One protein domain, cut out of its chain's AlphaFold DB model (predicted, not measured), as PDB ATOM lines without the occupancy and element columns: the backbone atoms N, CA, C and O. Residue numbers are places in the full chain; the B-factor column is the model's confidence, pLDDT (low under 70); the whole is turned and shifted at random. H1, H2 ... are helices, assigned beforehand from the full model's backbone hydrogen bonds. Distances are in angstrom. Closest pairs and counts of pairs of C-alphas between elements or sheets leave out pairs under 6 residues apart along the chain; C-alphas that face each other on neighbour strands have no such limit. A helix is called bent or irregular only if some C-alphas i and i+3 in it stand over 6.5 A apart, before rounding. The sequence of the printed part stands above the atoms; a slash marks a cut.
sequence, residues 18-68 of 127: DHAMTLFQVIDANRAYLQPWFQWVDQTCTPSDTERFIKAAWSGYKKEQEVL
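Overview. This is residues 18 to 68 of the 127 residues of the protein "GNAT family N-acetyltransferase" of Kroppenstedtia pulmonis (UniProt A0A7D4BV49). A long helix, H3, reaches out as an arm from a small body: its first part meets the early residues of H1 in a wide V, and residues 56 to 68 stick out free. H2, a single short turn, follows H1 at the far end of the body, and the unnamed stretch 35 to 46 folds back from there to where H3 begins. The printed part has 51 residues with three named helices, H1, H2 and H3 in chain order, and no named strand; the class is all helix. The whole is loose, with a radius of gyration of the C-alphas of 12.7 A, and flat, spanning 39 by 24 by 13 A.

Along the chain. Find C-alpha 47 at (0.262, -25.482, -22.901); from there H3, residues 47 to 67, runs 30.5 A to C-alpha 67 at (-28.681, -22.936, -32.115). Go back to C-alpha 18 at (-2.681, -31.117, -31.026), where H1, residues 18 to 29, begins; it is 18.5 A long and irregular, with C-alphas 18 and 21 lying 7.0 A apart. H2 is residues 31 to 34.

Arrangement. Look first at H3 and H1, which touch through residues 47 to 54 of H3 and 20 to 24 of H1 alone. Their closest C-alphas, of Glu 51 and Ala 20, are 5.1 A apart. They run opposite ways at a steep tilt of 57 degrees. H1 and H2 are close but not clearly touching, their closest C-alphas, of Ile 27 and Leu 34, being 7.7 A apart. H2 and H3 are apart. In H3 every O i to N i+4 pair is within hydrogen-bond range, in H1 7 of 8 are, and H2 is too short for such a pair.

Size, cuts and confidence. The C-alphas of Ala 32 and Val 67 are the two farthest apart, at 38.6 A. Without the residues that stand free, the body spans 27 by 16 by 12 A. The printed part has no cut; the link from H1 to H2 is tight and that from H2 to H3 is long, with 12 residues. Look to residues 64 to 66 for pLDDT under 70; the mean of the printed part is 88.0.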
ATOM      1  N   ASP A  18      -4.077 -30.813 -30.698       91.06
ATOM      2  CA  ASP A  18      -2.681 -31.117 -31.026       91.06
ATOM      3  C   ASP A  18      -1.856 -29.867 -31.397       91.06
ATOM      4  O   ASP A  18      -0.629 -29.883 -31.314       91.06
ATOM      5  N   HIS A  19      -2.498 -28.741 -31.739       93.19
ATOM      6  CA  HIS A  19      -1.804 -27.467 -31.970       93.19
ATOM      7  C   HIS A  19      -1.454 -26.721 -30.682       93.19
ATOM      8  O   HIS A  19      -0.728 -25.727 -30.755       93.19
ATOM      9  N   ALA A  20      -1.963 -27.142 -29.519       93.50
ATOM     10  CA  ALA A  20      -1.823 -26.386 -28.275       93.50
ATOM     11  C   ALA A  20      -0.357 -26.084 -27.942       93.50
ATOM     12  O   ALA A  20      -0.029 -24.953 -27.591       93.50
ATOM     13  N   MET A  21       0.534 -27.065 -28.122       93.38
ATOM     14  CA  MET A  21       1.960 -26.898 -27.841       93.38
ATOM     15  C   MET A  21       2.619 -25.880 -28.779       93.38
ATOM     16  O   MET A  21       3.265 -24.943 -28.318       93.38
ATOM     17  N   THR A  22       2.438 -26.032 -30.091       93.94
ATOM     18  CA  THR A  22       3.041 -25.126 -31.080       93.94
ATOM     19  C   THR A  22       2.502 -23.705 -30.940       93.94
ATOM     20  O   THR A  22       3.266 -22.745 -31.003       93.94
ATOM     21  N   LEU A  23       1.197 -23.552 -30.696       93.19
ATOM     22  CA  LEU A  23       0.582 -22.247 -30.473       93.19
ATOM     23  C   LEU A  23       1.105 -21.590 -29.190       93.19
ATOM     24  O   LEU A  23       1.473 -20.417 -29.222       93.19
ATOM     25  N   PHE A  24       1.196 -22.347 -28.093       95.19
ATOM     26  CA  PHE A  24       1.772 -21.861 -26.841       95.19
ATOM     27  C   PHE A  24       3.204 -21.354 -27.043       95.19
ATOM     28  O   PHE A  24       3.518 -20.244 -26.631       95.19
ATOM     29  N   GLN A  25       4.050 -22.122 -27.736       95.94
ATOM     30  CA  GLN A  25       5.436 -21.732 -28.012       95.94
ATOM     31  C   GLN A  25       5.530 -20.423 -28.803       95.94
ATOM     32  O   GLN A  25       6.368 -19.580 -28.489       95.94
ATOM     33  N   VAL A  26       4.669 -20.224 -29.807       94.62
ATOM     34  CA  VAL A  26       4.641 -18.978 -30.590       94.62
ATOM     35  C   VAL A  26       4.185 -17.797 -29.735       94.62
ATOM     36  O   VAL A  26       4.782 -16.724 -29.823       94.62
ATOM     37  N   ILE A  27       3.157 -17.980 -28.901       93.75
ATOM     38  CA  ILE A  27       2.682 -16.944 -27.973       93.75
ATOM     39  C   ILE A  27       3.790 -16.579 -26.989       93.75
ATOM     40  O   ILE A  27       4.079 -15.398 -26.811       93.75
ATOM     41  N   ASP A  28       4.431 -17.575 -26.383       94.38
ATOM     42  CA  ASP A  28       5.435 -17.363 -25.347       94.38
ATOM     43  C   ASP A  28       6.702 -16.702 -25.904       94.38
ATOM     44  O   ASP A  28       7.173 -15.705 -25.354       94.38
ATOM     45  N   ALA A  29       7.166 -17.142 -27.078       96.19
ATOM     46  CA  ALA A  29       8.287 -16.523 -27.788       96.19
ATOM     47  C   ALA A  29       8.033 -15.050 -28.165       96.19
ATOM     48  O   ALA A  29       8.982 -14.293 -28.354       96.19
ATOM     49  N   ASN A  30       6.765 -14.633 -28.264       95.88
ATOM     50  CA  ASN A  30       6.366 -13.272 -28.631       95.88
ATOM     51  C   ASN A  30       5.630 -12.539 -27.497       95.88
ATOM     52  O   ASN A  30       5.037 -11.485 -27.736       95.88
ATOM     53  N   ARG A  31       5.669 -13.051 -26.260       94.06
ATOM     54  CA  ARG A  31       4.851 -12.556 -25.140       94.06
ATOM     55  C   ARG A  31       5.003 -11.057 -24.922       94.06
ATOM     56  O   ARG A  31       4.009 -10.341 -24.922       94.06
ATOM     57  N   ALA A  32       6.241 -10.579 -24.814       93.19
ATOM     58  CA  ALA A  32       6.532  -9.163 -24.585       93.19
ATOM     59  C   ALA A  32       6.003  -8.255 -25.711       93.19
ATOM     60  O   ALA A  32       5.614  -7.117 -25.459       93.19
ATOM     61  N   TYR A  33       5.959  -8.762 -26.946       94.94
ATOM     62  CA  TYR A  33       5.410  -8.040 -28.092       94.94
ATOM     63  C   TYR A  33       3.875  -8.042 -28.099       94.94
ATOM     64  O   TYR A  33       3.258  -7.026 -28.414       94.94
ATOM     65  N   LEU A  34       3.249  -9.169 -27.744       93.56
ATOM     66  CA  LEU A  34       1.793  -9.341 -27.783       93.56
ATOM     67  C   LEU A  34       1.079  -8.721 -26.573       93.56
ATOM     68  O   LEU A  34      -0.049  -8.246 -26.712       93.56
ATOM     69  N   GLN A  35       1.721  -8.709 -25.404       94.00
ATOM     70  CA  GLN A  35       1.124  -8.306 -24.128       94.00
ATOM     71  C   GLN A  35       0.449  -6.915 -24.146       94.00
ATOM     72  O   GLN A  35      -0.663  -6.812 -23.629       94.00
ATOM     73  N   PRO A  36       1.009  -5.858 -24.777       93.81
ATOM     74  CA  PRO A  36       0.349  -4.547 -24.824       93.81
ATOM     75  C   PRO A  36      -0.962  -4.528 -25.624       93.81
ATOM     76  O   PRO A  36      -1.790  -3.642 -25.426       93.81
ATOM     77  N   TRP A  37      -1.142  -5.479 -26.544       92.38
ATOM     78  CA  TRP A  37      -2.255  -5.509 -27.496       92.38
ATOM     79  C   TRP A  37      -3.338  -6.515 -27.106       92.38
ATOM     80  O   TRP A  37      -4.506  -6.335 -27.446       92.38
ATOM     81  N   PHE A  38      -2.964  -7.578 -26.390       88.88
ATOM     82  CA  PHE A  38      -3.824  -8.729 -26.152       88.88
ATOM     83  C   PHE A  38      -3.854  -9.127 -24.673       88.88
ATOM     84  O   PHE A  38      -2.989  -9.848 -24.183       88.88
ATOM     85  N   GLN A  39      -4.926  -8.736 -23.976       82.50
ATOM     86  CA  GLN A  39      -5.115  -8.989 -22.536       82.50
ATOM     87  C   GLN A  39      -5.166 -10.481 -22.141       82.50
ATOM     88  O   GLN A  39      -5.050 -10.815 -20.965       82.50
ATOM     89  N   TRP A  40      -5.354 -11.393 -23.101       85.69
ATOM     90  CA  TRP A  40      -5.386 -12.842 -22.863       85.69
ATOM     91  C   TRP A  40      -3.991 -13.483 -22.796       85.69
ATOM     92  O   TRP A  40      -3.865 -14.620 -22.340       85.69
ATOM     93  N   VAL A  41      -2.939 -12.781 -23.230       88.94
ATOM     94  CA  VAL A  41      -1.567 -13.316 -23.251       88.94
ATOM     95  C   VAL A  41      -1.114 -13.678 -21.838       88.94
ATOM     96  O   VAL A  41      -0.604 -14.776 -21.617       88.94
ATOM     97  N   ASP A  42      -1.408 -12.817 -20.863       86.81
ATOM     98  CA  ASP A  42      -1.087 -13.036 -19.446       86.81
ATOM     99  C   ASP A  42      -1.894 -14.183 -18.812       86.81
ATOM    100  O   ASP A  42      -1.537 -14.687 -17.752       86.81
ATOM    101  N   GLN A  43      -2.962 -14.638 -19.471       84.19
ATOM    102  CA  GLN A  43      -3.773 -15.783 -19.041       84.19
ATOM    103  C   GLN A  43      -3.302 -17.104 -19.668       84.19
ATOM    104  O   GLN A  43      -3.792 -18.171 -19.298       84.19
ATOM    105  N   THR A  44      -2.370 -17.045 -20.624       85.81
ATOM    106  CA  THR A  44      -1.867 -18.203 -21.372       85.81
ATOM    107  C   THR A  44      -0.448 -18.526 -20.910       85.81
ATOM    108  O   THR A  44       0.529 -18.175 -21.572       85.81
ATOM    109  N   CYS A  45      -0.322 -19.147 -19.735       87.62
ATOM    110  CA  CYS A  45       0.971 -19.399 -19.080       87.62
ATOM    111  C   CYS A  45       1.492 -20.821 -19.302       87.62
ATOM    112  O   CYS A  45       2.682 -21.077 -19.131       87.62
ATOM    113  N   THR A  46       0.616 -21.745 -19.691       91.25
ATOM    114  CA  THR A  46       0.964 -23.147 -19.925       91.25
ATOM    115  C   THR A  46       0.370 -23.669 -21.241       91.25
ATOM    116  O   THR A  46      -0.634 -23.137 -21.732       91.25
ATOM    117  N   PRO A  47       0.910 -24.772 -21.797       90.50
ATOM    118  CA  PRO A  47       0.262 -25.482 -22.901       90.50
ATOM    119  C   PRO A  47      -1.184 -25.894 -22.578       90.50
ATOM    120  O   PRO A  47      -2.042 -25.864 -23.455       90.50
ATOM    121  N   SER A  48      -1.476 -26.202 -21.306       92.00
ATOM    122  CA  SER A  48      -2.822 -26.552 -20.829       92.00
ATOM    123  C   SER A  48      -3.805 -25.376 -20.921       92.00
ATOM    124  O   SER A  48      -4.963 -25.563 -21.293       92.00
ATOM    125  N   ASP A  49      -3.356 -24.139 -20.677       91.69
ATOM    126  CA  ASP A  49      -4.196 -22.946 -20.870       91.69
ATOM    127  C   ASP A  49      -4.559 -22.749 -22.344       91.69
ATOM    128  O   ASP A  49      -5.703 -22.427 -22.675       91.69
ATOM    129  N   THR A  50      -3.605 -23.023 -23.236       92.31
ATOM    130  CA  THR A  50      -3.827 -22.983 -24.687       92.31
ATOM    131  C   THR A  50      -4.789 -24.089 -25.125       92.31
ATOM    132  O   THR A  50      -5.711 -23.838 -25.901       92.31
ATOM    133  N   GLU A  51      -4.651 -25.302 -24.587       92.69
ATOM    134  CA  GLU A  51      -5.589 -26.399 -24.839       92.69
ATOM    135  C   GLU A  51      -7.006 -26.052 -24.349       92.69
ATOM    136  O   GLU A  51      -7.990 -26.290 -25.059       92.69
ATOM    137  N   ARG A  52      -7.129 -25.434 -23.165       91.25
ATOM    138  CA  ARG A  52      -8.408 -24.947 -22.626       91.25
ATOM    139  C   ARG A  52      -9.038 -23.908 -23.548       91.25
ATOM    140  O   ARG A  52     -10.236 -24.001 -23.817       91.25
ATOM    141  N   PHE A  53      -8.252 -22.961 -24.058       90.50
ATOM    142  CA  PHE A  53      -8.712 -21.976 -25.037       90.50
ATOM    143  C   PHE A  53      -9.239 -22.645 -26.311       90.50
ATOM    144  O   PHE A  53     -10.355 -22.355 -26.738       90.50
ATOM    145  N   ILE A  54      -8.489 -23.597 -26.876       91.44
ATOM    146  CA  ILE A  54      -8.889 -24.330 -28.084       91.44
ATOM    147  C   ILE A  54     -10.211 -25.074 -27.850       91.44
ATOM    148  O   ILE A  54     -11.142 -24.951 -28.648       91.44
ATOM    149  N   LYS A  55     -10.344 -25.795 -26.731       90.50
ATOM    150  CA  LYS A  55     -11.589 -26.496 -26.365       90.50
ATOM    151  C   LYS A  55     -12.766 -25.535 -26.185       90.50
ATOM    152  O   LYS A  55     -13.869 -25.832 -26.645       90.50
ATOM    153  N   ALA A  56     -12.546 -24.389 -25.545       87.88
ATOM    154  CA  ALA A  56     -13.577 -23.370 -25.365       87.88
ATOM    155  C   ALA A  56     -14.025 -22.770 -26.707       87.88
ATOM    156  O   ALA A  56     -15.226 -22.659 -26.943       87.88
ATOM    157  N   ALA A  57     -13.085 -22.470 -27.608       87.44
ATOM    158  CA  ALA A  57     -13.376 -21.976 -28.952       87.44
ATOM    159  C   ALA A  57     -14.210 -22.985 -29.760       87.44
ATOM    160  O   ALA A  57     -15.198 -22.609 -30.388       87.44
ATOM    161  N   TRP A  58     -13.882 -24.278 -29.676       87.94
ATOM    162  CA  TRP A  58     -14.685 -25.351 -30.270       87.94
ATOM    163  C   TRP A  58     -16.087 -25.460 -29.683       87.94
ATOM    164  O   TRP A  58     -17.043 -25.679 -30.425       87.94
ATOM    165  N   SER A  59     -16.212 -25.353 -28.361       83.75
ATOM    166  CA  SER A  59     -17.503 -25.412 -27.675       83.75
ATOM    167  C   SER A  59     -18.394 -24.236 -28.076       83.75
ATOM    168  O   SER A  59     -19.556 -24.445 -28.413       83.75
ATOM    169  N   GLY A  60     -17.833 -23.022 -28.137       81.50
ATOM    170  CA  GLY A  60     -18.516 -21.838 -28.664       81.50
ATOM    171  C   GLY A  60     -18.967 -22.042 -30.107       81.50
ATOM    172  O   GLY A  60     -20.157 -21.945 -30.392       81.50
ATOM    173  N   TYR A  61     -18.046 -22.454 -30.985       79.38
ATOM    174  CA  TYR A  61     -18.338 -22.730 -32.393       79.38
ATOM    175  C   TYR A  61     -19.457 -23.767 -32.578       79.38
ATOM    176  O   TYR A  61     -20.398 -23.533 -33.331       79.38
ATOM    177  N   LYS A  62     -19.393 -24.906 -31.874       76.06
ATOM    178  CA  LYS A  62     -20.426 -25.953 -31.945       76.06
ATOM    179  C   LYS A  62     -21.766 -25.470 -31.409       76.06
ATOM    180  O   LYS A  62     -22.785 -25.671 -32.059       76.06
ATOM    181  N   LYS A  63     -21.765 -24.813 -30.246       71.81
ATOM    182  CA  LYS A  63     -22.987 -24.305 -29.621       71.81
ATOM    183  C   LYS A  63     -23.682 -23.292 -30.521       71.81
ATOM    184  O   LYS A  63     -24.897 -23.352 -30.654       71.81
ATOM    185  N   GLU A  64     -22.927 -22.396 -31.145       66.12
ATOM    186  CA  GLU A  64     -23.460 -21.425 -32.100       66.12
ATOM    187  C   GLU A  64     -24.033 -22.121 -33.339       66.12
ATOM    188  O   GLU A  64     -25.177 -21.848 -33.702       66.12
ATOM    189  N   GLN A  65     -23.314 -23.081 -33.928       66.12
ATOM    190  CA  GLN A  65     -23.796 -23.874 -35.070       66.12
ATOM    191  C   GLN A  65     -25.100 -24.637 -34.770       66.12
ATOM    192  O   GLN A  65     -25.961 -24.748 -35.641       66.12
ATOM    193  N   GLU A  66     -25.271 -25.144 -33.548       64.69
ATOM    194  CA  GLU A  66     -26.445 -25.937 -33.157       64.69
ATOM    195  C   GLU A  66     -27.693 -25.095 -32.836       64.69
ATOM    196  O   GLU A  66     -28.808 -25.613 -32.915       64.69
ATOM    197  N   VAL A  67     -27.546 -23.805 -32.506       72.31
ATOM    198  CA  VAL A  67     -28.681 -22.936 -32.115       72.31
ATOM    199  C   VAL A  67     -28.983 -21.805 -33.102       72.31
ATOM    200  O   VAL A  67     -29.989 -21.106 -32.949       72.31
ATOM    201  N   LEU A  68     -28.150 -21.605 -34.126       79.75
ATOM    202  CA  LEU A  68     -28.362 -20.581 -35.150       79.75
ATOM    203  C   LEU A  68     -29.494 -20.985 -36.100       79.75
ATOM    204  O   LEU A  68     -29.309 -21.741 -37.046       79.75
TER     205      LEU A  68